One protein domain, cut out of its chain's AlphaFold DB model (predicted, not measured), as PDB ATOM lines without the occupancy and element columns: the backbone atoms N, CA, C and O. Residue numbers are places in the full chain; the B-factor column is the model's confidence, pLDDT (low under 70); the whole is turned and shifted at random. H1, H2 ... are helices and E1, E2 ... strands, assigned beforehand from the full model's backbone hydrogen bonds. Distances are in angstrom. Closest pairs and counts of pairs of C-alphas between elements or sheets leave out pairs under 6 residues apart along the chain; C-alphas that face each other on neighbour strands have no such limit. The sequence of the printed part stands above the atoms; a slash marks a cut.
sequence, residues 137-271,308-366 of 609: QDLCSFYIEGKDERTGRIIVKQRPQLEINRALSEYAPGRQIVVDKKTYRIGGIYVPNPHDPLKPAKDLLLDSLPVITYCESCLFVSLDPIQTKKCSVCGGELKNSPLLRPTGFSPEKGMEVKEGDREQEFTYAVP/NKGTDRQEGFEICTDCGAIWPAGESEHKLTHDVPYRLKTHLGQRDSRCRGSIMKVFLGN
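AT A GLANCE: This is residues 137 to 271 and 308 to 366 of the 609 residues of an uncharacterized protein of Geobacillus sp. BCO2 (UniProt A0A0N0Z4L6). Little regular structure: a strongly twisted mixed sheet, E7-E8-E12-E10-E11, stands beside a smaller antiparallel one, E5-E6-E9, amid long loops. Hairpins E7-E8 and E2-E3 lie towards opposite ends. The printed part has 194 residues, 69 of them in two helices and twelve strands, mostly strand: E1 to E4, H1, E5, E6, H2, E7 to E12. It is compact, radius of gyration of the C-alphas 17.4 A, spanning 63 by 36 by 31 A.

HOW THE PARTS SIT: E12, residues 359 to 366, is parallel to E8, residues 238 to 244; N 244 and O 363 are within hydrogen-bond range, 2.8 A. H1, residues 164 to 170, only grazes their sheet, with 2 of 3 O i to N i+4 pairs within range. H2, residues 200 to 204, has 0 of 1, but 2 of 2 O i to N i+3.

IN THESE COORDINATES: E1, residues 139 to 141, begins at C-alpha (13.153, 18.309, -11.713). E12, 21.3 A long, ends at (18.621, 27.831, -10.033).

THE WHOLE: Residues 272 to 307 are cut out, C-alphas 271 and 308 being 9.4 A apart. Confidence is low at residues 137 and 331 to 335.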
ATOM      1  N   GLN A 137      16.288  15.522  -7.255       59.31
ATOM      2  CA  GLN A 137      15.307  16.235  -6.418       59.31
ATOM      3  C   GLN A 137      14.699  17.433  -7.156       59.31
ATOM      4  O   GLN A 137      13.498  17.679  -7.096       59.31
ATOM      5  N   ASP A 138      15.529  18.144  -7.917       73.69
ATOM      6  CA  ASP A 138      15.136  19.360  -8.615       73.69
ATOM      7  C   ASP A 138      14.830  19.084 -10.090       73.69
ATOM      8  O   ASP A 138      15.647  19.315 -10.985       73.69
ATOM      9  N   LEU A 139      13.629  18.570 -10.355       82.62
ATOM     10  CA  LEU A 139      13.153  18.309 -11.713       82.62
ATOM     11  C   LEU A 139      12.359  19.487 -12.282       82.62
ATOM     12  O   LEU A 139      11.483  20.061 -11.640       82.62
ATOM     13  N   CYS A 140      12.598  19.776 -13.556       87.50
ATOM     14  CA  CYS A 140      11.802  20.689 -14.357       87.50
ATOM     15  C   CYS A 140      11.118  19.938 -15.497       87.50
ATOM     16  O   CYS A 140      11.720  19.108 -16.183       87.50
ATOM     17  N   SER A 141       9.841  20.241 -15.706       90.38
ATOM     18  CA  SER A 141       9.002  19.547 -16.679       90.38
ATOM     19  C   SER A 141       8.691  20.430 -17.884       90.38
ATOM     20  O   SER A 141       8.428  21.624 -17.735       90.38
ATOM     21  N   PHE A 142       8.656  19.824 -19.068       94.44
ATOM     22  CA  PHE A 142       8.097  20.430 -20.272       94.44
ATOM     23  C   PHE A 142       6.653  19.960 -20.466       94.44
ATOM     24  O   PHE A 142       6.405  18.782 -20.714       94.44
ATOM     25  N   TYR A 143       5.688  20.863 -20.335       93.06
ATOM     26  CA  TYR A 143       4.265  20.551 -20.382       93.06
ATOM     27  C   TYR A 143       3.733  20.696 -21.805       93.06
ATOM     28  O   TYR A 143       3.662  21.794 -22.357       93.06
ATOM     29  N   ILE A 144       3.333  19.572 -22.402       93.00
ATOM     30  CA  ILE A 144       2.704  19.546 -23.723       93.00
ATOM     31  C   ILE A 144       1.221  19.262 -23.548       93.00
ATOM     32  O   ILE A 144       0.806  18.138 -23.256       93.00
ATOM     33  N   GLU A 145       0.412  20.281 -23.793       91.25
ATOM     34  CA  GLU A 145      -1.037  20.165 -23.759       91.25
ATOM     35  C   GLU A 145      -1.584  19.470 -25.020       91.25
ATOM     36  O   GLU A 145      -1.110  19.649 -26.151       91.25
ATOM     37  N   GLY A 146      -2.652  18.705 -24.834       88.12
ATOM     38  CA  GLY A 146      -3.452  18.078 -25.877       88.12
ATOM     39  C   GLY A 146      -4.939  18.269 -25.612       88.12
ATOM     40  O   GLY A 146      -5.334  18.891 -24.629       88.12
ATOM     41  N   LYS A 147      -5.773  17.739 -26.508       84.94
ATOM     42  CA  LYS A 147      -7.204  17.580 -26.245       84.94
ATOM     43  C   LYS A 147      -7.480  16.116 -25.964       84.94
ATOM     44  O   LYS A 147      -7.021  15.266 -26.722       84.94
ATOM     45  N   ASP A 148      -8.231  15.856 -24.908       80.62
ATOM     46  CA  ASP A 148      -8.775  14.535 -24.649       80.62
ATOM     47  C   ASP A 148      -9.783  14.161 -25.749       80.62
ATOM     48  O   ASP A 148     -10.668  14.951 -26.089       80.62
ATOM     49  N   GLU A 149      -9.648  12.966 -26.323       79.56
ATOM     50  CA  GLU A 149     -10.439  12.543 -27.488       79.56
ATOM     51  C   GLU A 149     -11.923  12.332 -27.153       79.56
ATOM     52  O   GLU A 149     -12.779  12.483 -28.025       79.56
ATOM     53  N   ARG A 150     -12.249  12.017 -25.892       77.56
ATOM     54  CA  ARG A 150     -13.630  11.785 -25.440       77.56
ATOM     55  C   ARG A 150     -14.336  13.062 -25.011       77.56
ATOM     56  O   ARG A 150     -15.501  13.262 -25.341       77.56
ATOM     57  N   THR A 151     -13.666  13.883 -24.215       74.62
ATOM     58  CA  THR A 151     -14.269  15.041 -23.543       74.62
ATOM     59  C   THR A 151     -13.969  16.357 -24.253       74.62
ATOM     60  O   THR A 151     -14.624  17.363 -23.980       74.62
ATOM     61  N   GLY A 152     -12.976  16.384 -25.149       73.62
ATOM     62  CA  GLY A 152     -12.497  17.598 -25.811       73.62
ATOM     63  C   GLY A 152     -11.808  18.590 -24.868       73.62
ATOM     64  O   GLY A 152     -11.449  19.689 -25.307       73.62
ATOM     65  N   ARG A 153     -11.632  18.227 -23.588       78.00
ATOM     66  CA  ARG A 153     -10.969  19.045 -22.567       78.00
ATOM     67  C   ARG A 153      -9.473  19.121 -22.840       78.00
ATOM     68  O   ARG A 153      -8.895  18.213 -23.434       78.00
ATOM     69  N   ILE A 154      -8.860  20.224 -22.420       82.69
ATOM     70  CA  ILE A 154      -7.406  20.371 -22.478       82.69
ATOM     71  C   ILE A 154      -6.814  19.545 -21.337       82.69
ATOM     72  O   ILE A 154      -7.276  19.661 -20.207       82.69
ATOM     73  N   ILE A 155      -5.836  18.703 -21.659       81.69
ATOM     74  CA  ILE A 155      -5.104  17.862 -20.705       81.69
ATOM     75  C   ILE A 155      -3.607  17.948 -20.995       81.69
ATOM     76  O   ILE A 155      -3.210  18.186 -22.142       81.69
ATOM     77  N   VAL A 156      -2.763  17.690 -19.999       85.88
ATOM     78  CA  VAL A 156      -1.325  17.493 -20.224       85.88
ATOM     79  C   VAL A 156      -1.118  16.122 -20.870       85.88
ATOM     80  O   VAL A 156      -1.290  15.085 -20.235       85.88
ATOM     81  N   LYS A 157      -0.768  16.102 -22.161       84.69
ATOM     82  CA  LYS A 157      -0.591  14.867 -22.941       84.69
ATOM     83  C   LYS A 157       0.778  14.230 -22.707       84.69
ATOM     84  O   LYS A 157       0.894  13.010 -22.693       84.69
ATOM     85  N   GLN A 158       1.817  15.052 -22.603       83.12
ATOM     86  CA  GLN A 158       3.196  14.616 -22.386       83.12
ATOM     87  C   GLN A 158       3.865  15.551 -21.381       83.12
ATOM     88  O   GLN A 158       3.605  16.758 -21.387       83.12
ATOM     89  N   ARG A 159       4.742  14.985 -20.547       89.31
ATOM     90  CA  ARG A 159       5.506  15.720 -19.531       89.31
ATOM     91  C   ARG A 159       6.954  15.216 -19.430       89.31
ATOM     92  O   ARG A 159       7.289  14.561 -18.444       89.31
ATOM     93  N   PRO A 160       7.820  15.450 -20.435       89.31
ATOM     94  CA  PRO A 160       9.237  15.115 -20.322       89.31
ATOM     95  C   PRO A 160       9.904  15.918 -19.202       89.31
ATOM     96  O   PRO A 160       9.669  17.121 -19.072       89.31
ATOM     97  N   GLN A 161      10.753  15.264 -18.412       86.12
ATOM     98  CA  GLN A 161      11.402  15.859 -17.242       86.12
ATOM     99  C   GLN A 161      12.921  15.842 -17.398       86.12
ATOM    100  O   GLN A 161      13.482  14.891 -17.943       86.12
ATOM    101  N   LEU A 162      13.568  16.898 -16.919       86.44
ATOM    102  CA  LEU A 162      15.019  17.017 -16.806       86.44
ATOM    103  C   LEU A 162      15.362  17.573 -15.426       86.44
ATOM    104  O   LEU A 162      14.551  18.269 -14.825       86.44
ATOM    105  N   GLU A 163      16.573  17.309 -14.952       87.81
ATOM    106  CA  GLU A 163      17.142  18.058 -13.828       87.81
ATOM    107  C   GLU A 163      17.209  19.558 -14.194       87.81
ATOM    108  O   GLU A 163      17.450  19.911 -15.354       87.81
ATOM    109  N   ILE A 164      16.900  20.441 -13.239       89.62
ATOM    110  CA  ILE A 164      16.670  21.868 -13.495       89.62
ATOM    111  C   ILE A 164      17.895  22.568 -14.089       89.62
ATOM    112  O   ILE A 164      17.730  23.335 -15.035       89.62
ATOM    113  N   ASN A 165      19.113  22.298 -13.610       89.50
ATOM    114  CA  ASN A 165      20.324  22.938 -14.119       89.50
ATOM    115  C   ASN A 165      20.547  22.583 -15.594       89.50
ATOM    116  O   ASN A 165      20.898  23.445 -16.404       89.50
ATOM    117  N   ARG A 166      20.244  21.340 -15.979       89.31
ATOM    118  CA  ARG A 166      20.216  20.925 -17.385       89.31
ATOM    119  C   ARG A 166      19.056  21.558 -18.158       89.31
ATOM    120  O   ARG A 166      19.249  21.995 -19.295       89.31
ATOM    121  N   ALA A 167      17.866  21.641 -17.564       92.88
ATOM    122  CA  ALA A 167      16.684  22.237 -18.189       92.88
ATOM    123  C   ALA A 167      16.891  23.719 -18.541       92.88
ATOM    124  O   ALA A 167      16.418  24.162 -19.584       92.88
ATOM    125  N   LEU A 168      17.669  24.460 -17.743       94.94
ATOM    126  CA  LEU A 168      18.036  25.853 -18.028       94.94
ATOM    127  C   LEU A 168      18.775  26.032 -19.362       94.94
ATOM    128  O   LEU A 168      18.768  27.135 -19.905       94.94
ATOM    129  N   SER A 169      19.398  24.974 -19.889       93.44
ATOM    130  CA  SER A 169      20.030  24.978 -21.212       93.44
ATOM    131  C   SER A 169      19.199  24.250 -22.262       93.44
ATOM    132  O   SER A 169      19.099  24.739 -23.374       93.44
ATOM    133  N   GLU A 170      18.604  23.095 -21.952       93.00
ATOM    134  CA  GLU A 170      17.899  22.267 -22.949       93.00
ATOM    135  C   GLU A 170      16.472  22.736 -23.237       93.00
ATOM    136  O   GLU A 170      16.015  22.669 -24.377       93.00
ATOM    137  N   TYR A 171      15.785  23.244 -22.214       95.88
ATOM    138  CA  TYR A 171      14.470  23.872 -22.328       95.88
ATOM    139  C   TYR A 171      14.580  25.396 -22.348       95.88
ATOM    140  O   TYR A 171      13.611  26.092 -22.061       95.88
ATOM    141  N   ALA A 172      15.749  25.940 -22.685       95.44
ATOM    142  CA  ALA A 172      15.893  27.378 -22.813       95.44
ATOM    143  C   ALA A 172      14.954  27.924 -23.916       95.44
ATOM    144  O   ALA A 172      14.825  27.291 -24.972       95.44
ATOM    145  N   PRO A 173      14.295  29.079 -23.700       95.44
ATOM    146  CA  PRO A 173      13.422  29.701 -24.694       95.44
ATOM    147  C   PRO A 173      14.094  29.838 -26.066       95.44
ATOM    148  O   PRO A 173      15.258  30.225 -26.144       95.44
ATOM    149  N   GLY A 174      13.358  29.507 -27.131       92.94
ATOM    150  CA  GLY A 174      13.855  29.515 -28.512       92.94
ATOM    151  C   GLY A 174      14.451  28.186 -28.998       92.94
ATOM    152  O   GLY A 174      14.512  27.954 -30.208       92.94
ATOM    153  N   ARG A 175      14.807  27.256 -28.101       94.12
ATOM    154  CA  ARG A 175      15.237  25.903 -28.499       94.12
ATOM    155  C   ARG A 175      14.068  25.064 -28.986       94.12
ATOM    156  O   ARG A 175      12.919  25.294 -28.605       94.12
ATOM    157  N   GLN A 176      14.366  24.044 -29.785       95.00
ATOM    158  CA  GLN A 176      13.396  23.005 -30.116       95.00
ATOM    159  C   GLN A 176      13.766  21.674 -29.473       95.00
ATOM    160  O   GLN A 176      14.935  21.298 -29.399       95.00
ATOM    161  N   ILE A 177      12.739  20.929 -29.085       93.88
ATOM    162  CA  ILE A 177      12.844  19.559 -28.592       93.88
ATOM    163  C   ILE A 177      11.885  18.654 -29.358       93.88
ATOM    164  O   ILE A 177      10.835  19.090 -29.835       93.88
ATOM    165  N   VAL A 178      12.249  17.379 -29.477       93.69
ATOM    166  CA  VAL A 178      11.434  16.372 -30.159       93.69
ATOM    167  C   VAL A 178      10.839  15.428 -29.124       93.69
ATOM    168  O   VAL A 178      11.568  14.758 -28.396       93.69
ATOM    169  N   VAL A 179       9.510  15.354 -29.080       92.75
ATOM    170  CA  VAL A 179       8.750  14.491 -28.169       92.75
ATOM    171  C   VAL A 179       7.718  13.735 -28.992       92.75
ATOM    172  O   VAL A 179       6.936  14.348 -29.710       92.75
ATOM    173  N   ASP A 180       7.728  12.402 -28.922       90.00
ATOM    174  CA  ASP A 180       6.804  11.545 -29.683       90.00
ATOM    175  C   ASP A 180       6.761  11.882 -31.193       90.00
ATOM    176  O   ASP A 180       5.706  12.077 -31.793       90.00
ATOM    177  N   LYS A 181       7.950  12.011 -31.807       91.19
ATOM    178  CA  LYS A 181       8.164  12.376 -33.227       91.19
ATOM    179  C   LYS A 181       7.631  13.756 -33.640       91.19
ATOM    180  O   LYS A 181       7.636  14.068 -34.828       91.19
ATOM    181  N   LYS A 182       7.206  14.580 -32.685       94.12
ATOM    182  CA  LYS A 182       6.720  15.941 -32.907       94.12
ATOM    183  C   LYS A 182       7.731  16.939 -32.369       94.12
ATOM    184  O   LYS A 182       8.293  16.737 -31.292       94.12
ATOM    185  N   THR A 183       7.966  18.006 -33.121       95.62
ATOM    186  CA  THR A 183       8.909  19.060 -32.741       95.62
ATOM    187  C   THR A 183       8.160  20.196 -32.060       95.62
ATOM    188  O   THR A 183       7.139  20.670 -32.555       95.62
ATOM    189  N   TYR A 184       8.687  20.658 -30.936       96.12
ATOM    190  CA  TYR A 184       8.141  21.762 -30.162       96.12
ATOM    191  C   TYR A 184       9.232  22.792 -29.923       96.12
ATOM    192  O   TYR A 184      10.334  22.412 -29.539       96.12
ATOM    193  N   ARG A 185       8.929  24.077 -30.113       96.69
ATOM    194  CA  ARG A 185       9.817  25.175 -29.719       96.69
ATOM    195  C   ARG A 185       9.395  25.701 -28.358       96.69
ATOM    196  O   ARG A 185       8.207  25.939 -28.148       96.69
ATOM    197  N   ILE A 186      10.340  25.845 -27.437       97.12
ATOM    198  CA  ILE A 186      10.055  26.372 -26.104       97.12
ATOM    199  C   ILE A 186       9.744  27.865 -26.222       97.12
ATOM    200  O   ILE A 186      10.527  28.616 -26.802       97.12
ATOM    201  N   GLY A 187       8.614  28.286 -25.651       95.94
ATOM    202  CA  GLY A 187       8.154  29.676 -25.719       95.94
ATOM    203  C   GLY A 187       7.324  30.139 -24.522       95.94
ATOM    204  O   GLY A 187       6.724  31.212 -24.582       95.94
ATOM    205  N   GLY A 188       7.258  29.354 -23.443       96.81
ATOM    206  CA  GLY A 188       6.573  29.748 -22.215       96.81
ATOM    207  C   GLY A 188       7.167  29.151 -20.953       96.81
ATOM    208  O   GLY A 188       7.740  28.062 -20.977       96.81
ATOM    209  N   ILE A 189       6.973  29.865 -19.847       98.06
ATOM    210  CA  ILE A 189       7.070  29.322 -18.495       98.06
ATOM    211  C   ILE A 189       5.686  28.811 -18.103       98.06
ATOM    212  O   ILE A 189       4.710  29.563 -18.083       98.06
ATOM    213  N   TYR A 190       5.605  27.516 -17.822       94.75
ATOM    214  CA  TYR A 190       4.366  26.847 -17.459       94.75
ATOM    215  C   TYR A 190       4.171  26.864 -15.945       94.75
ATOM    216  O   TYR A 190       5.058  26.459 -15.190       94.75
ATOM    217  N   VAL A 191       2.985  27.287 -15.515       89.19
ATOM    218  CA  VAL A 191       2.551  27.262 -14.116       89.19
ATOM    219  C   VAL A 191       1.526  26.142 -13.961       89.19
ATOM    220  O   VAL A 191       0.446  26.257 -14.544       89.19
ATOM    221  N   PRO A 192       1.838  25.066 -13.220       82.00
ATOM    222  CA  PRO A 192       0.866  24.022 -12.909       82.00
ATOM    223  C   PRO A 192      -0.251  24.562 -12.011       82.00
ATOM    224  O   PRO A 192       0.047  25.246 -11.035       82.00
ATOM    225  N   ASN A 193      -1.511  24.227 -12.307       80.75
ATOM    226  CA  ASN A 193      -2.671  24.582 -11.475       80.75
ATOM    227  C   ASN A 193      -2.744  26.074 -11.053       80.75
ATOM    228  O   ASN A 193      -2.843  26.372  -9.861       80.75
ATOM    229  N   PRO A 194      -2.709  27.026 -12.006       84.50
ATOM    230  CA  PRO A 194      -2.726  28.454 -11.693       84.50
ATOM    231  C   PRO A 194      -4.079  28.905 -11.116       84.50
ATOM    232  O   PRO A 194      -5.132  28.427 -11.548       84.50
ATOM    233  N   HIS A 195      -4.073  29.906 -10.229       85.44
ATOM    234  CA  HIS A 195      -5.291  30.509  -9.666       85.44
ATOM    235  C   HIS A 195      -6.190  31.122 -10.749       85.44
ATOM    236  O   HIS A 195      -7.413  30.979 -10.708       85.44
ATOM    237  N   ASP A 196      -5.583  31.802 -11.725       89.12
ATOM    238  CA  ASP A 196      -6.247  32.295 -12.932       89.12
ATOM    239  C   ASP A 196      -5.662  31.586 -14.166       89.12
ATOM    240  O   ASP A 196      -4.587  31.957 -14.648       89.12
ATOM    241  N   PRO A 197      -6.368  30.595 -14.744       87.88
ATOM    242  CA  PRO A 197      -5.892  29.878 -15.922       87.88
ATOM    243  C   PRO A 197      -5.694  30.739 -17.174       87.88
ATOM    244  O   PRO A 197      -5.023  30.273 -18.100       87.88
ATOM    245  N   LEU A 198      -6.278  31.941 -17.242       91.06
ATOM    246  CA  LEU A 198      -6.078  32.891 -18.342       91.06
ATOM    247  C   LEU A 198      -4.881  33.817 -18.095       91.06
ATOM    248  O   LEU A 198      -4.316  34.354 -19.054       91.06
ATOM    249  N   LYS A 199      -4.469  33.972 -16.832       94.19
ATOM    250  CA  LYS A 199      -3.304  34.760 -16.414       94.19
ATOM    251  C   LYS A 199      -2.359  33.962 -15.498       94.19
ATOM    252  O   LYS A 199      -2.085  34.399 -14.378       94.19
ATOM    253  N   PRO A 200      -1.841  32.811 -15.966       93.19
ATOM    254  CA  PRO A 200      -1.069  31.895 -15.132       93.19
ATOM    255  C   PRO A 200       0.210  32.508 -14.553       93.19
ATOM    256  O   PRO A 200       0.594  32.167 -13.440       93.19
ATOM    257  N   ALA A 201       0.866  33.436 -15.258       95.00
ATOM    258  CA  ALA A 201       2.152  33.979 -14.816       95.00
ATOM    259  C   ALA A 201       2.056  34.918 -13.606       95.00
ATOM    260  O   ALA A 201       3.083  35.239 -13.011       95.00
ATOM    261  N   LYS A 202       0.847  35.307 -13.187       93.19
ATOM    262  CA  LYS A 202       0.661  36.052 -11.934       93.19
ATOM    263  C   LYS A 202       1.113  35.262 -10.709       93.19
ATOM    264  O   LYS A 202       1.614  35.857  -9.759       93.19
ATOM    265  N   ASP A 203       1.015  33.940 -10.773       90.19
ATOM    266  CA  ASP A 203       1.414  33.042  -9.690       90.19
ATOM    267  C   ASP A 203       2.940  32.844  -9.628       90.19
ATOM    268  O   ASP A 203       3.450  32.320  -8.644       90.19
ATOM    269  N   LEU A 204       3.690  33.315 -10.638       90.81
ATOM    270  CA  LEU A 204       5.160  33.339 -10.609       90.81
ATOM    271  C   LEU A 204       5.719  34.449  -9.711       90.81
ATOM    272  O   LEU A 204       6.926  34.485  -9.487       90.81
ATOM    273  N   LEU A 205       4.870  35.373  -9.236       89.94
ATOM    274  CA  LEU A 205       5.251  36.488  -8.362       89.94
ATOM    275  C   LEU A 205       6.466  37.271  -8.893       89.94
ATOM    276  O   LEU A 205       7.390  37.591  -8.147       89.94
ATOM    277  N   LEU A 206       6.462  37.583 -10.195       92.75
ATOM    278  CA  LEU A 206       7.620  38.139 -10.909       92.75
ATOM    279  C   LEU A 206       8.173  39.438 -10.288       92.75
ATOM    280  O   LEU A 206       9.377  39.674 -10.315       92.75
ATOM    281  N   ASP A 207       7.311  40.253  -9.675       91.25
ATOM    282  CA  ASP A 207       7.703  41.497  -8.997       91.25
ATOM    283  C   ASP A 207       8.474  41.264  -7.680       91.25
ATOM    284  O   ASP A 207       9.029  42.199  -7.110       91.25
ATOM    285  N   SER A 208       8.490  40.028  -7.173       92.75
ATOM    286  CA  SER A 208       9.143  39.615  -5.919       92.75
ATOM    287  C   SER A 208      10.297  38.631  -6.140       92.75
ATOM    288  O   SER A 208      10.738  37.984  -5.190       92.75
ATOM    289  N   LEU A 209      10.788  38.493  -7.377       94.25
ATOM    290  CA  LEU A 209      11.920  37.618  -7.678       94.25
ATOM    291  C   LEU A 209      13.199  38.072  -6.959       94.25
ATOM    292  O   LEU A 209      13.441  39.279  -6.832       94.25
ATOM    293  N   PRO A 210      14.064  37.127  -6.541       93.56
ATOM    294  CA  PRO A 210      15.382  37.472  -6.036       93.56
ATOM    295  C   PRO A 210      16.176  38.198  -7.124       93.56
ATOM    296  O   PRO A 210      16.202  37.783  -8.284       93.56
ATOM    297  N   VAL A 211      16.833  39.291  -6.748       94.50
ATOM    298  CA  VAL A 211      17.674  40.074  -7.654       94.50
ATOM    299  C   VAL A 211      19.120  39.690  -7.411       94.50
ATOM    300  O   VAL A 211      19.623  39.847  -6.302       94.50
ATOM    301  N   ILE A 212      19.791  39.215  -8.455       94.75
ATOM    302  CA  ILE A 212      21.217  38.906  -8.396       94.75
ATOM    303  C   ILE A 212      22.038  40.114  -8.836       94.75
ATOM    304  O   ILE A 212      21.655  40.825  -9.769       94.75
ATOM    305  N   THR A 213      23.198  40.309  -8.214       94.81
ATOM    306  CA  THR A 213      24.197  41.280  -8.670       94.81
ATOM    307  C   THR A 213      25.353  40.538  -9.328       94.81
ATOM    308  O   THR A 213      25.908  39.615  -8.738       94.81
ATOM    309  N   TYR A 214      25.747  40.935 -10.537       93.19
ATOM    310  CA  TYR A 214      26.829  40.279 -11.274       93.19
ATOM    311  C   TYR A 214      27.728  41.273 -12.017       93.19
ATOM    312  O   TYR A 214      27.345  42.413 -12.286       93.19
ATOM    313  N   CYS A 215      28.939  40.826 -12.356       90.94
ATOM    314  CA  CYS A 215      29.878  41.542 -13.214       90.94
ATOM    315  C   CYS A 215      30.114  40.765 -14.512       90.94
ATOM    316  O   CYS A 215      30.394  39.567 -14.481       90.94
ATOM    317  N   GLU A 216      30.055  41.455 -15.648       85.31
ATOM    318  CA  GLU A 216      30.318  40.857 -16.964       85.31
ATOM    319  C   GLU A 216      31.811  40.632 -17.231       85.31
ATOM    320  O   GLU A 216      32.154  39.769 -18.029       85.31
ATOM    321  N   SER A 217      32.697  41.358 -16.539       85.00
ATOM    322  CA  SER A 217      34.137  41.344 -16.831       85.00
ATOM    323  C   SER A 217      34.933  40.255 -16.106       85.00
ATOM    324  O   SER A 217      35.954  39.833 -16.623       85.00
ATOM    325  N   CYS A 218      34.525  39.818 -14.906       85.25
ATOM    326  CA  CYS A 218      35.375  38.963 -14.048       85.25
ATOM    327  C   CYS A 218      34.637  37.833 -13.310       85.25
ATOM    328  O   CYS A 218      35.151  37.297 -12.328       85.25
ATOM    329  N   LEU A 219      33.424  37.485 -13.758       86.38
ATOM    330  CA  LEU A 219      32.570  36.420 -13.199       86.38
ATOM    331  C   LEU A 219      32.065  36.632 -11.763       86.38
ATOM    332  O   LEU A 219      31.457  35.726 -11.197       86.38
ATOM    333  N   PHE A 220      32.267  37.815 -11.178       91.81
ATOM    334  CA  PHE A 220      31.697  38.159  -9.876       91.81
ATOM    335  C   PHE A 220      30.170  37.982  -9.878       91.81
ATOM    336  O   PHE A 220      29.487  38.504 -10.763       91.81
ATOM    337  N   VAL A 221      29.646  37.310  -8.851       93.88
ATOM    338  CA  VAL A 221      28.212  37.163  -8.587       93.88
ATOM    339  C   VAL A 221      27.943  37.220  -7.084       93.88
ATOM    340  O   VAL A 221      28.701  36.668  -6.289       93.88
ATOM    341  N   SER A 222      26.861  37.890  -6.700       93.75
ATOM    342  CA  SER A 222      26.366  38.002  -5.329       93.75
ATOM    343  C   SER A 222      24.852  37.807  -5.304       93.75
ATOM    344  O   SER A 222      24.138  38.308  -6.178       93.75
ATOM    345  N   LEU A 223      24.379  37.089  -4.285       92.25
ATOM    346  CA  LEU A 223      22.956  36.994  -3.940       92.25
ATOM    347  C   LEU A 223      22.530  38.118  -2.983       92.25
ATOM    348  O   LEU A 223      21.348  38.433  -2.884       92.25
ATOM    349  N   ASP A 224      23.494  38.731  -2.297       89.94
ATOM    350  CA  ASP A 224      23.257  39.866  -1.418       89.94
ATOM    351  C   ASP A 224      23.144  41.160  -2.237       89.94
ATOM    352  O   ASP A 224      23.908  41.348  -3.195       89.94
ATOM    353  N   PRO A 225      22.266  42.095  -1.835       85.25
ATOM    354  CA  PRO A 225      22.156  43.391  -2.483       85.25
ATOM    355  C   PRO A 225      23.426  44.223  -2.262       85.25
ATOM    356  O   PRO A 225      23.851  44.465  -1.131       85.25
ATOM    357  N   ILE A 226      24.003  44.727  -3.354       86.81
ATOM    358  CA  ILE A 226      25.197  45.580  -3.329       86.81
ATOM    359  C   ILE A 226      24.812  47.022  -3.655       86.81
ATOM    360  O   ILE A 226      24.180  47.304  -4.669       86.81
ATOM    361  N   GLN A 227      25.220  47.960  -2.798       82.25
ATOM    362  CA  GLN A 227      24.943  49.389  -3.002       82.25
ATOM    363  C   GLN A 227      25.897  50.049  -4.009       82.25
ATOM    364  O   GLN A 227      25.553  51.048  -4.641       82.25
ATOM    365  N   THR A 228      27.117  49.528  -4.146       85.50
ATOM    366  CA  THR A 228      28.117  50.072  -5.065       85.50
ATOM    367  C   THR A 228      27.825  49.634  -6.500       85.50
ATOM    368  O   THR A 228      27.415  48.508  -6.755       85.50
ATOM    369  N   LYS A 229      28.094  50.513  -7.472       88.88
ATOM    370  CA  LYS A 229      28.029  50.160  -8.903       88.88
ATOM    371  C   LYS A 229      29.324  49.565  -9.450       88.88
ATOM    372  O   LYS A 229      29.366  49.176 -10.609       88.88
ATOM    373  N   LYS A 230      30.396  49.551  -8.657       91.75
ATOM    374  CA  LYS A 230      31.710  49.060  -9.078       91.75
ATOM    375  C   LYS A 230      32.001  47.711  -8.451       91.75
ATOM    376  O   LYS A 230      31.837  47.547  -7.241       91.75
ATOM    377  N   CYS A 231      32.472  46.789  -9.279       90.44
ATOM    378  CA  CYS A 231      32.902  45.466  -8.879       90.44
ATOM    379  C   CYS A 231      34.152  45.568  -8.001       90.44
ATOM    380  O   CYS A 231      35.135  46.206  -8.376       90.44
ATOM    381  N   SER A 232      34.127  44.910  -6.845       88.31
ATOM    382  CA  SER A 232      35.244  44.867  -5.896       88.31
ATOM    383  C   SER A 232      36.421  44.002  -6.363       88.31
ATOM    384  O   SER A 232      37.491  44.067  -5.766       88.31
ATOM    385  N   VAL A 233      36.231  43.211  -7.424       89.69
ATOM    386  CA  VAL A 233      37.254  42.332  -8.004       89.69
ATOM    387  C   VAL A 233      37.996  43.035  -9.142       89.69
ATOM    388  O   VAL A 233      39.205  43.213  -9.064       89.69
ATOM    389  N   CYS A 234      37.284  43.474 -10.186       89.31
ATOM    390  CA  CYS A 234      37.896  44.044 -11.399       89.31
ATOM    391  C   CYS A 234      37.703  45.559 -11.580       89.31
ATOM    392  O   CYS A 234      38.249  46.143 -12.512       89.31
ATOM    393  N   GLY A 235      36.879  46.207 -10.752       88.69
ATOM    394  CA  GLY A 235      36.525  47.622 -10.907       88.69
ATOM    395  C   GLY A 235      35.490  47.939 -11.998       88.69
ATOM    396  O   GLY A 235      35.088  49.101 -12.106       88.69
ATOM    397  N   GLY A 236      35.041  46.941 -12.769       90.06
ATOM    398  CA  GLY A 236      33.988  47.062 -13.787       90.06
ATOM    399  C   GLY A 236      32.603  47.389 -13.216       90.06
ATOM    400  O   GLY A 236      32.413  47.437 -11.998       90.06
ATOM    401  N   GLU A 237      31.620  47.629 -14.086       92.44
ATOM    402  CA  GLU A 237      30.250  47.952 -13.666       92.44
ATOM    403  C   GLU A 237      29.494  46.700 -13.190       92.44
ATOM    404  O   GLU A 237      29.547  45.639 -13.817       92.44
ATOM    405  N   LEU A 238      28.800  46.825 -12.056       93.31
ATOM    406  CA  LEU A 238      27.888  45.812 -11.536       93.31
ATOM    407  C   LEU A 238      26.491  46.023 -12.112       93.31
ATOM    408  O   LEU A 238      25.953  47.133 -12.086       93.31
ATOM    409  N   LYS A 239      25.892  44.929 -12.573       92.75
ATOM    410  CA  LYS A 239      24.522  44.883 -13.081       92.75
ATOM    411  C   LYS A 239      23.645  44.055 -12.157       92.75
ATOM    412  O   LYS A 239      24.132  43.207 -11.413       92.75
ATOM    413  N   ASN A 240      22.344  44.310 -12.232       93.62
ATOM    414  CA  ASN A 240      21.330  43.587 -11.480       93.62
ATOM    415  C   ASN A 240      20.333  42.951 -12.443       93.62
ATOM    416  O   ASN A 240      19.943  43.588 -13.422       93.62
ATOM    417  N   SER A 241      19.913  41.723 -12.158       94.06
ATOM    418  CA  SER A 241      18.862  41.048 -12.923       94.06
ATOM    419  C   SER A 241      17.986  40.213 -11.988       94.06
ATOM    420  O   SER A 241      18.535  39.513 -11.132       94.06
ATOM    421  N   PRO A 242      16.647  40.269 -12.109       96.44
ATOM    422  CA  PRO A 242      15.771  39.317 -11.437       96.44
ATOM    423  C   PRO A 242      16.063  37.891 -11.917       96.44
ATOM    424  O   PRO A 242      16.200  37.651 -13.118       96.44
ATOM    425  N   LEU A 243      16.142  36.940 -10.990       96.69
ATOM    426  CA  LEU A 243      16.385  35.531 -11.277       96.69
ATOM    427  C   LEU A 243      15.081  34.742 -11.137       96.69
ATOM    428  O   LEU A 243      14.582  34.530 -10.032       96.69
ATOM    429  N   LEU A 244      14.539  34.285 -12.260       96.94
ATOM    430  CA  LEU A 244      13.382  33.405 -12.299       96.94
ATOM    431  C   LEU A 244      13.841  31.947 -12.260       96.94
ATOM    432  O   LEU A 244      14.522  31.481 -13.175       96.94
ATOM    433  N   ARG A 245      13.408  31.205 -11.237       95.50
ATOM    434  CA  ARG A 245      13.443  29.739 -11.248       95.50
ATOM    435  C   ARG A 245      12.223  29.219 -12.018       95.50
ATOM    436  O   ARG A 245      11.106  29.428 -11.547       95.50
ATOM    437  N   PRO A 246      12.389  28.561 -13.180       94.69
ATOM    438  CA  PRO A 246      11.263  28.024 -13.939       94.69
ATOM    439  C   PRO A 246      10.462  26.988 -13.138       94.69
ATOM    440  O   PRO A 246      11.019  25.995 -12.675       94.69
ATOM    441  N   THR A 247       9.144  27.171 -13.046       90.19
ATOM    442  CA  THR A 247       8.203  26.167 -12.503       90.19
ATOM    443  C   THR A 247       7.919  25.029 -13.488       90.19
ATOM    444  O   THR A 247       7.444  23.956 -13.122       90.19
ATOM    445  N   GLY A 248       8.206  25.268 -14.763       93.88
ATOM    446  CA  GLY A 248       7.967  24.380 -15.885       93.88
ATOM    447  C   GLY A 248       8.119  25.158 -17.182       93.88
ATOM    448  O   GLY A 248       8.126  26.389 -17.183       93.88
ATOM    449  N   PHE A 249       8.212  24.448 -18.295       97.56
ATOM    450  CA  PHE A 249       8.286  25.043 -19.625       97.56
ATOM    451  C   PHE A 249       7.096  24.597 -20.468       97.56
ATOM    452  O   PHE A 249       6.581  23.497 -20.275       97.56
ATOM    453  N   SER A 250       6.672  25.421 -21.421       97.00
ATOM    454  CA  SER A 250       5.636  25.073 -22.394       97.00
ATOM    455  C   SER A 250       6.040  25.456 -23.818       97.00
ATOM    456  O   SER A 250       6.899  26.328 -24.028       97.00
ATOM    457  N   PRO A 251       5.459  24.788 -24.829       96.88
ATOM    458  CA  PRO A 251       5.705  25.145 -26.212       96.88
ATOM    459  C   PRO A 251       5.136  26.521 -26.547       96.88
ATOM    460  O   PRO A 251       4.088  26.925 -26.034       96.88
ATOM    461  N   GLU A 252       5.770  27.210 -27.493       93.88
ATOM    462  CA  GLU A 252       5.169  28.378 -28.125       93.88
ATOM    463  C   GLU A 252       3.758  28.028 -28.631       93.88
ATOM    464  O   GLU A 252       3.519  26.956 -29.195       93.88
ATOM    465  N   LYS A 253       2.782  28.913 -28.390       93.75
ATOM    466  CA  LYS A 253       1.378  28.725 -28.807       93.75
ATOM    467  C   LYS A 253       0.690  27.468 -28.243       93.75
ATOM    468  O   LYS A 253      -0.412  27.143 -28.685       93.75
ATOM    469  N   GLY A 254       1.315  26.730 -27.319       93.12
ATOM    470  CA  GLY A 254       0.794  25.457 -26.817       93.12
ATOM    471  C   GLY A 254       0.779  24.321 -27.853       93.12
ATOM    472  O   GLY A 254      -0.004  23.376 -27.712       93.12
ATOM    473  N   MET A 255       1.551  24.420 -28.942       94.12
ATOM    474  CA  MET A 255       1.446  23.512 -30.095       94.12
ATOM    475  C   MET A 255       2.811  23.099 -30.657       94.12
ATOM    476  O   MET A 255       3.841  23.676 -30.331       94.12
ATOM    477  N   GLU A 256       2.807  22.066 -31.500       95.25
ATOM    478  CA  GLU A 256       3.984  21.678 -32.284       95.25
ATOM    479  C   GLU A 256       4.301  22.729 -33.356       95.25
ATOM    480  O   GLU A 256       3.396  23.402 -33.868       95.25
ATOM    481  N   VAL A 257       5.581  22.862 -33.706       94.50
ATOM    482  CA  VAL A 257       5.999  23.704 -34.835       94.50
ATOM    483  C   VAL A 257       5.652  23.026 -36.162       94.50
ATOM    484  O   VAL A 257       5.385  21.823 -36.221       94.50
ATOM    485  N   LYS A 258       5.635  23.797 -37.252       91.12
ATOM    486  CA  LYS A 258       5.370  23.244 -38.588       91.12
ATOM    487  C   LYS A 258       6.500  22.305 -39.011       91.12
ATOM    488  O   LYS A 258       7.666  22.553 -38.712       91.12
ATOM    489  N   GLU A 259       6.165  21.263 -39.770       85.69
ATOM    490  CA  GLU A 259       7.183  20.406 -40.381       85.69
ATOM    491  C   GLU A 259       8.154  21.241 -41.231       85.69
ATOM    492  O   GLU A 259       7.740  22.078 -42.034       85.69
ATOM    493  N   GLY A 260       9.455  21.013 -41.040       81.44
ATOM    494  CA  GLY A 260      10.518  21.745 -41.731       81.44
ATOM    495  C   GLY A 260      10.978  23.031 -41.041       81.44
ATOM    496  O   GLY A 260      11.966  23.610 -41.489       81.44
ATOM    497  N   ASP A 261      10.334  23.452 -39.951       87.31
ATOM    498  CA  ASP A 261      10.819  24.551 -39.116       87.31
ATOM    499  C   ASP A 261      12.122  24.148 -38.411       87.31
ATOM    500  O   ASP A 261      12.167  23.174 -37.659       87.31
ATOM    501  N   ARG A 262      13.193  24.894 -38.686       84.62
ATOM    502  CA  ARG A 262      14.533  24.676 -38.124       84.62
ATOM    503  C   ARG A 262      15.058  25.907 -37.388       84.62
ATOM    504  O   ARG A 262      16.242  25.954 -37.074       84.62
ATOM    505  N   GLU A 263      14.209  26.907 -37.156       86.12
ATOM    506  CA  GLU A 263      14.605  28.116 -36.437       86.12
ATOM    507  C   GLU A 263      14.792  27.773 -34.956       86.12
ATOM    508  O   GLU A 263      13.860  27.328 -34.278       86.12
ATOM    509  N   GLN A 264      16.018  27.937 -34.468       86.19
ATOM    510  CA  GLN A 264      16.385  27.674 -33.084       86.19
ATOM    511  C   GLN A 264      17.354  28.739 -32.602       86.19
ATOM    512  O   GLN A 264      18.304  29.088 -33.303       86.19
ATOM    513  N   GLU A 265      17.142  29.177 -31.370       84.56
ATOM    514  CA  GLU A 265      18.088  30.007 -30.641       84.56
ATOM    515  C   GLU A 265      18.756  29.162 -29.561       84.56
ATOM    516  O   GLU A 265      18.096  28.519 -28.741       84.56
ATOM    517  N   PHE A 266      20.087  29.145 -29.571       87.69
ATOM    518  CA  PHE A 266      20.876  28.401 -28.602       87.69
ATOM    519  C   PHE A 266      21.363  29.349 -27.517       87.69
ATOM    520  O   PHE A 266      22.225  30.190 -27.749       87.69
ATOM    521  N   THR A 267      20.819  29.177 -26.320       90.81
ATOM    522  CA  THR A 267      21.331  29.798 -25.099       90.81
ATOM    523  C   THR A 267      21.719  28.694 -24.123       90.81
ATOM    524  O   THR A 267      21.154  27.594 -24.152       90.81
ATOM    525  N   TYR A 268      22.722  28.967 -23.293       89.69
ATOM    526  CA  TYR A 268      23.295  27.990 -22.376       89.69
ATOM    527  C   TYR A 268      23.428  28.600 -20.987       89.69
ATOM    528  O   TYR A 268      23.783  29.769 -20.829       89.69
ATOM    529  N   ALA A 269      23.152  27.788 -19.974       90.56
ATOM    530  CA  ALA A 269      23.444  28.154 -18.605       90.56
ATOM    531  C   ALA A 269      24.959  28.143 -18.368       90.56
ATOM    532  O   ALA A 269      25.667  27.249 -18.840       90.56
ATOM    533  N   VAL A 270      25.454  29.129 -17.620       88.19
ATOM    534  CA  VAL A 270      26.838  29.120 -17.137       88.19
ATOM    535  C   VAL A 270      27.019  27.995 -16.109       88.19
ATOM    536  O   VAL A 270      26.043  27.637 -15.439       88.19
ATOM    537  N   PRO A 271      28.236  27.440 -15.943       86.88
ATOM    538  CA  PRO A 271      28.531  26.507 -14.858       86.88
ATOM    539  C   PRO A 271      28.060  27.019 -13.496       86.88
ATOM    540  O   PRO A 271      28.050  28.236 -13.297       86.88
ATOM    541  N   ASN A 308      21.181  31.013 -16.846       95.62
ATOM    542  CA  ASN A 308      21.175  31.280 -18.270       95.62
ATOM    543  C   ASN A 308      20.935  32.782 -18.470       95.62
ATOM    544  O   ASN A 308      19.893  33.323 -18.090       95.62
ATOM    545  N   LYS A 309      21.940  33.447 -19.045       93.50
ATOM    546  CA  LYS A 309      21.946  34.894 -19.295       93.50
ATOM    547  C   LYS A 309      21.408  35.256 -20.685       93.50
ATOM    548  O   LYS A 309      21.513  36.407 -21.091       93.50
ATOM    549  N   GLY A 310      20.814  34.309 -21.409       92.00
ATOM    550  CA  GLY A 310      20.293  34.523 -22.756       92.00
ATOM    551  C   GLY A 310      21.376  34.394 -23.827       92.00
ATOM    552  O   GLY A 310      22.242  33.523 -23.746       92.00
ATOM    553  N   THR A 311      21.287  35.228 -24.861       88.12
ATOM    554  CA  THR A 311      22.221  35.252 -26.001       88.12
ATOM    555  C   THR A 311      23.564  35.890 -25.627       88.12
ATOM    556  O   THR A 311      23.769  36.315 -24.490       88.12
ATOM    557  N   ASP A 312      24.478  36.021 -26.592       80.19
ATOM    558  CA  ASP A 312      25.828  36.579 -26.393       80.19
ATOM    559  C   ASP A 312      25.849  37.970 -25.732       80.19
ATOM    560  O   ASP A 312      26.830  38.339 -25.087       80.19
ATOM    561  N   ARG A 313      24.759  38.745 -25.842       80.50
ATOM    562  CA  ARG A 313      24.616  40.053 -25.176       80.50
ATOM    563  C   ARG A 313      24.369  39.961 -23.666       80.50
ATOM    564  O   ARG A 313      24.386  40.989 -22.999       80.50
ATOM    565  N   GLN A 314      24.117  38.763 -23.140       84.94
ATOM    566  CA  GLN A 314      23.843  38.481 -21.726       84.94
ATOM    567  C   GLN A 314      22.674  39.297 -21.128       84.94
ATOM    568  O   GLN A 314      22.656  39.601 -19.937       84.94
ATOM    569  N   GLU A 315      21.676  39.655 -21.944       89.12
ATOM    570  CA  GLU A 315      20.515  40.460 -21.525       89.12
ATOM    571  C   GLU A 315      19.373  39.648 -20.888       89.12
ATOM    572  O   GLU A 315      18.381  40.225 -20.435       89.12
ATOM    573  N   GLY A 316      19.498  38.322 -20.833       94.06
ATOM    574  CA  GLY A 316      18.497  37.428 -20.269       94.06
ATOM    575  C   GLY A 316      17.360  37.111 -21.228       94.06
ATOM    576  O   GLY A 316      17.553  36.908 -22.427       94.06
ATOM    577  N   PHE A 317      16.158  37.061 -20.666       95.56
ATOM    578  CA  PHE A 317      14.917  36.717 -21.337       95.56
ATOM    579  C   PHE A 317      13.838  37.738 -21.006       95.56
ATOM    580  O   PHE A 317      13.813  38.312 -19.921       95.56
ATOM    581  N   GLU A 318      12.917  37.936 -21.934       95.25
ATOM    582  CA  GLU A 318      11.736  38.769 -21.763       95.25
ATOM    583  C   GLU A 318      10.517  37.876 -21.539       95.25
ATOM    584  O   GLU A 318      10.192  37.059 -22.396       95.25
ATOM    585  N   ILE A 319       9.853  38.023 -20.390       96.06
ATOM    586  CA  ILE A 319       8.676  37.240 -19.993       96.06
ATOM    587  C   ILE A 319       7.432  38.124 -19.866       96.06
ATOM    588  O   ILE A 319       7.480  39.225 -19.313       96.06
ATOM    589  N   CYS A 320       6.289  37.633 -20.349       96.19
ATOM    590  CA  CYS A 320       4.989  38.248 -20.113       96.19
ATOM    591  C   CYS A 320       4.467  37.945 -18.705       96.19
ATOM    592  O   CYS A 320       4.268  36.784 -18.344       96.19
ATOM    593  N   THR A 321       4.132  38.997 -17.962       96.06
ATOM    594  CA  THR A 321       3.653  38.926 -16.571       96.06
ATOM    595  C   THR A 321       2.243  38.356 -16.407       96.06
ATOM    596  O   THR A 321       1.886  37.908 -15.323       96.06
ATOM    597  N   ASP A 322       1.439  38.340 -17.474       95.75
ATOM    598  CA  ASP A 322       0.095  37.755 -17.454       95.75
ATOM    599  C   ASP A 322       0.121  36.280 -17.886       95.75
ATOM    600  O   ASP A 322      -0.374  35.415 -17.170       95.75
ATOM    601  N   CYS A 323       0.674  35.966 -19.065       95.69
ATOM    602  CA  CYS A 323       0.517  34.637 -19.673       95.69
ATOM    603  C   CYS A 323       1.745  33.719 -19.601       95.69
ATOM    604  O   CYS A 323       1.601  32.534 -19.889       95.69
ATOM    605  N   GLY A 324       2.924  34.241 -19.248       96.56
ATOM    606  CA  GLY A 324       4.155  33.453 -19.121       96.56
ATOM    607  C   GLY A 324       4.892  33.189 -20.432       96.56
ATOM    608  O   GLY A 324       5.863  32.438 -20.426       96.56
ATOM    609  N   ALA A 325       4.462  33.784 -21.554       96.88
ATOM    610  CA  ALA A 325       5.219  33.729 -22.807       96.88
ATOM    611  C   ALA A 325       6.618  34.317 -22.595       96.88
ATOM    612  O   ALA A 325       6.737  35.356 -21.946       96.88
ATOM    613  N   ILE A 326       7.651  33.664 -23.129       95.88
ATOM    614  CA  ILE A 326       9.049  34.036 -22.891       95.88
ATOM    615  C   ILE A 326       9.900  33.859 -24.153       95.88
ATOM    616  O   ILE A 326       9.705  32.903 -24.905       95.88
ATOM    617  N   TRP A 327      10.842  34.773 -24.384       93.94
ATOM    618  CA  TRP A 327      11.809  34.728 -25.490       93.94
ATOM    619  C   TRP A 327      13.146  35.370 -25.082       93.94
ATOM    620  O   TRP A 327      13.184  36.108 -24.092       93.94
ATOM    621  N   PRO A 328      14.253  35.098 -25.792       93.19
ATOM    622  CA  PRO A 328      15.534  35.738 -25.501       93.19
ATOM    623  C   PRO A 328      15.485  37.262 -25.674       93.19
ATOM    624  O   PRO A 328      14.878  37.793 -26.603       93.19
ATOM    625  N   ALA A 329      16.100  37.986 -24.738       90.56
ATOM    626  CA  ALA A 329      16.107  39.443 -24.760       90.56
ATOM    627  C   ALA A 329      17.015  39.983 -25.882       90.56
ATOM    628  O   ALA A 329      18.045  39.395 -26.216       90.56
ATOM    629  N   GLY A 330      16.648  41.139 -26.443       79.88
ATOM    630  CA  GLY A 330      17.415  41.808 -27.502       79.88
ATOM    631  C   GLY A 330      16.991  41.450 -28.932       79.88
ATOM    632  O   GLY A 330      17.463  42.092 -29.875       79.88
ATOM    633  N   GLU A 331      16.065  40.502 -29.102       64.19
ATOM    634  CA  GLU A 331      15.393  40.227 -30.372       64.19
ATOM    635  C   GLU A 331      14.104  41.057 -30.520       64.19
ATOM    636  O   GLU A 331      13.037  40.681 -30.040       64.19
ATOM    637  N   SER A 332      14.184  42.156 -31.279       55.09
ATOM    638  CA  SER A 332      13.063  43.039 -31.666       55.09
ATOM    639  C   SER A 332      12.458  43.895 -30.540       55.09
ATOM    640  O   SER A 332      12.024  43.403 -29.505       55.09
ATOM    641  N   GLU A 333      12.367  45.208 -30.777       50.50
ATOM    642  CA  GLU A 333      11.741  46.175 -29.866       50.50
ATOM    643  C   GLU A 333      10.310  45.746 -29.488       50.50
ATOM    644  O   GLU A 333       9.418  45.689 -30.333       50.50
ATOM    645  N   HIS A 334      10.109  45.438 -28.203       55.88
ATOM    646  CA  HIS A 334       8.830  45.312 -27.500       55.88
ATOM    647  C   HIS A 334       7.682  44.676 -28.309       55.88
ATOM    648  O   HIS A 334       6.807  45.374 -28.832       55.88
ATOM    649  N   LYS A 335       7.587  43.335 -28.309       64.44
ATOM    650  CA  LYS A 335       6.353  42.614 -28.687       64.44
ATOM    651  C   LYS A 335       5.227  42.919 -27.678       64.44
ATOM    652  O   LYS A 335       4.836  42.071 -26.879       64.44
ATOM    653  N   LEU A 336       4.658  44.130 -27.749       73.62
ATOM    654  CA  LEU A 336       3.497  44.593 -26.966       73.62
ATOM    655  C   LEU A 336       2.288  43.661 -27.122       73.62
ATOM    656  O   LEU A 336       1.350  43.689 -26.329       73.62
ATOM    657  N   THR A 337       2.272  42.860 -28.185       89.31
ATOM    658  CA  THR A 337       1.296  41.800 -28.399       89.31
ATOM    659  C   THR A 337       2.017  40.536 -28.852       89.31
ATOM    660  O   THR A 337       2.831  40.582 -29.775       89.31
ATOM    661  N   HIS A 338       1.684  39.401 -28.249       92.25
ATOM    662  CA  HIS A 338       2.297  38.097 -28.519       92.25
ATOM    663  C   HIS A 338       1.262  36.980 -28.361       92.25
ATOM    664  O   HIS A 338       0.162  37.224 -27.869       92.25
ATOM    665  N   ASP A 339       1.585  35.770 -28.814       94.44
ATOM    666  CA  ASP A 339       0.709  34.613 -28.632       94.44
ATOM    667  C   ASP A 339       0.899  34.006 -27.236       94.44
ATOM    668  O   ASP A 339       2.018  33.950 -26.731       94.44
ATOM    669  N   VAL A 340      -0.189  33.547 -26.617       95.62
ATOM    670  CA  VAL A 340      -0.135  32.811 -25.344       95.62
ATOM    671  C   VAL A 340       0.631  31.493 -25.512       95.62
ATOM    672  O   VAL A 340       0.512  30.856 -26.558       95.62
ATOM    673  N   PRO A 341       1.391  31.029 -24.506       95.50
ATOM    674  CA  PRO A 341       2.245  29.848 -24.639       95.50
ATOM    675  C   PRO A 341       1.527  28.544 -24.245       95.50
ATOM    676  O   PRO A 341       2.132  27.614 -23.717       95.50
ATOM    677  N   TYR A 342       0.211  28.499 -24.433       93.88
ATOM    678  CA  TYR A 342      -0.659  27.385 -24.065       93.88
ATOM    679  C   TYR A 342      -1.816  27.287 -25.063       93.88
ATOM    680  O   TYR A 342      -2.081  28.216 -25.834       93.88
ATOM    681  N   ARG A 343      -2.525  26.157 -25.081       91.81
ATOM    682  CA  ARG A 343      -3.676  25.966 -25.966       91.81
ATOM    683  C   ARG A 343      -4.831  26.855 -25.536       91.81
ATOM    684  O   ARG A 343      -5.168  26.949 -24.362       91.81
ATOM    685  N   LEU A 344      -5.500  27.451 -26.520       90.12
ATOM    686  CA  LEU A 344      -6.613  28.369 -26.289       90.12
ATOM    687  C   LEU A 344      -7.705  27.741 -25.401       90.12
ATOM    688  O   LEU A 344      -8.354  26.764 -25.790       90.12
ATOM    689  N   LYS A 345      -7.951  28.337 -24.231       86.12
ATOM    690  CA  LYS A 345      -8.894  27.844 -23.218       86.12
ATOM    691  C   LYS A 345     -10.313  28.349 -23.504       86.12
ATOM    692  O   LYS A 345     -10.913  29.082 -22.721       86.12
ATOM    693  N   THR A 346     -10.875  27.951 -24.646       84.56
ATOM    694  CA  THR A 346     -12.202  28.412 -25.110       84.56
ATOM    695  C   THR A 346     -13.341  28.073 -24.147       84.56
ATOM    696  O   THR A 346     -14.301  28.832 -24.043       84.56
ATOM    697  N   HIS A 347     -13.220  26.969 -23.404       80.00
ATOM    698  CA  HIS A 347     -14.177  26.558 -22.373       80.00
ATOM    699  C   HIS A 347     -14.259  27.544 -21.192       80.00
ATOM    700  O   HIS A 347     -15.294  27.616 -20.540       80.00
ATOM    701  N   LEU A 348     -13.210  28.344 -20.966       81.75
ATOM    702  CA  LEU A 348     -13.174  29.444 -19.994       81.75
ATOM    703  C   LEU A 348     -13.523  30.800 -20.633       81.75
ATOM    704  O   LEU A 348     -13.302  31.851 -20.040       81.75
ATOM    705  N   GLY A 349     -14.040  30.801 -21.866       82.81
ATOM    706  CA  GLY A 349     -14.435  32.016 -22.577       82.81
ATOM    707  C   GLY A 349     -13.290  32.766 -23.264       82.81
ATOM    708  O   GLY A 349     -13.527  33.857 -23.787       82.81
ATOM    709  N   GLN A 350     -12.075  32.206 -23.322       87.88
ATOM    710  CA  GLN A 350     -10.962  32.812 -24.058       87.88
ATOM    711  C   GLN A 350     -11.237  32.796 -25.569       87.88
ATOM    712  O   GLN A 350     -11.453  31.736 -26.158       87.88
ATOM    713  N   ARG A 351     -11.226  33.977 -26.198       84.81
ATOM    714  CA  ARG A 351     -11.526  34.137 -27.634       84.81
ATOM    715  C   ARG A 351     -10.304  34.418 -28.499       84.81
ATOM    716  O   ARG A 351     -10.325  34.091 -29.678       84.81
ATOM    717  N   ASP A 352      -9.283  35.038 -27.921       87.69
ATOM    718  CA  ASP A 352      -8.085  35.478 -28.628       87.69
ATOM    719  C   ASP A 352      -6.861  34.741 -28.074       87.69
ATOM    720  O   ASP A 352      -6.737  34.551 -26.861       87.69
ATOM    721  N   SER A 353      -5.972  34.314 -28.970       90.88
ATOM    722  CA  SER A 353      -4.666  33.760 -28.611       90.88
ATOM    723  C   SER A 353      -3.645  34.853 -28.308       90.88
ATOM    724  O   SER A 353      -2.546  34.542 -27.862       90.88
ATOM    725  N   ARG A 354      -3.977  36.124 -28.559       94.25
ATOM    726  CA  ARG A 354      -3.092  37.260 -28.326       94.25
ATOM    727  C   ARG A 354      -3.187  37.764 -26.889       94.25
ATOM    728  O   ARG A 354      -4.260  38.107 -26.401       94.25
ATOM    729  N   CYS A 355      -2.036  37.882 -26.239       93.56
ATOM    730  CA  CYS A 355      -1.876  38.537 -24.948       93.56
ATOM    731  C   CYS A 355      -1.251  39.931 -25.126       93.56
ATOM    732  O   CYS A 355      -0.496  40.176 -26.069       93.56
ATOM    733  N   ARG A 356      -1.597  40.850 -24.216       93.19
ATOM    734  CA  ARG A 356      -1.080  42.231 -24.127       93.19
ATOM    735  C   ARG A 356      -0.558  42.551 -22.720       93.19
ATOM    736  O   ARG A 356      -0.612  43.700 -22.291       93.19
ATOM    737  N   GLY A 357      -0.151  41.522 -21.974       91.56
ATOM    738  CA  GLY A 357       0.427  41.694 -20.643       91.56
ATOM    739  C   GLY A 357       1.746  42.465 -20.705       91.56
ATOM    740  O   GLY A 357       2.387  42.524 -21.758       91.56
ATOM    741  N   SER A 358       2.151  43.055 -19.580       93.19
ATOM    742  CA  SER A 358       3.447  43.729 -19.492       93.19
ATOM    743  C   SER A 358       4.591  42.724 -19.627       93.19
ATOM    744  O   SER A 358       4.432  41.535 -19.346       93.19
ATOM    745  N   ILE A 359       5.739  43.211 -20.093       93.62
ATOM    746  CA  ILE A 359       6.948  42.411 -20.289       93.62
ATOM    747  C   ILE A 359       7.973  42.802 -19.226       93.62
ATOM    748  O   ILE A 359       8.152  43.988 -18.949       93.62
ATOM    749  N   MET A 360       8.649  41.808 -18.658       93.62
ATOM    750  CA  MET A 360       9.737  41.965 -17.694       93.62
ATOM    751  C   MET A 360      10.985  41.233 -18.203       93.62
ATOM    752  O   MET A 360      10.862  40.158 -18.783       93.62
ATOM    753  N   LYS A 361      12.180  41.795 -17.975       95.00
ATOM    754  CA  LYS A 361      13.451  41.098 -18.223       95.00
ATOM    755  C   LYS A 361      13.863  40.281 -16.999       95.00
ATOM    756  O   LYS A 361      13.844  40.805 -15.887       95.00
ATOM    757  N   VAL A 362      14.253  39.029 -17.215       96.50
ATOM    758  CA  VAL A 362      14.682  38.083 -16.176       96.50
ATOM    759  C   VAL A 362      15.841  37.220 -16.671       96.50
ATOM    760  O   VAL A 362      15.975  36.958 -17.865       96.50
ATOM    761  N   PHE A 363      16.666  36.724 -15.756       97.44
ATOM    762  CA  PHE A 363      17.514  35.557 -16.008       97.44
ATOM    763  C   PHE A 363      16.766  34.293 -15.608       97.44
ATOM    764  O   PHE A 363      16.014  34.305 -14.637       97.44
ATOM    765  N   LEU A 364      16.989  33.196 -16.330       97.75
ATOM    766  CA  LEU A 364      16.525  31.886 -15.880       97.75
ATOM    767  C   LEU A 364      17.624  31.255 -15.036       97.75
ATOM    768  O   LEU A 364      18.776  31.228 -15.466       97.75
ATOM    769  N   GLY A 365      17.299  30.738 -13.855       95.81
ATOM    770  CA  GLY A 365      18.325  30.148 -13.005       95.81
ATOM    771  C   GLY A 365      17.836  29.228 -11.907       95.81
ATOM    772  O   GLY A 365      16.642  29.023 -11.698       95.81
ATOM    773  N   ASN A 366      18.808  28.666 -11.204       94.19
ATOM    774  CA  ASN A 366      18.621  27.831 -10.033       94.19
ATOM    775  C   ASN A 366      19.647  28.222  -8.965       94.19
ATOM    776  O   ASN A 366      20.807  28.471  -9.292       94.19
TER     777      ASN A 366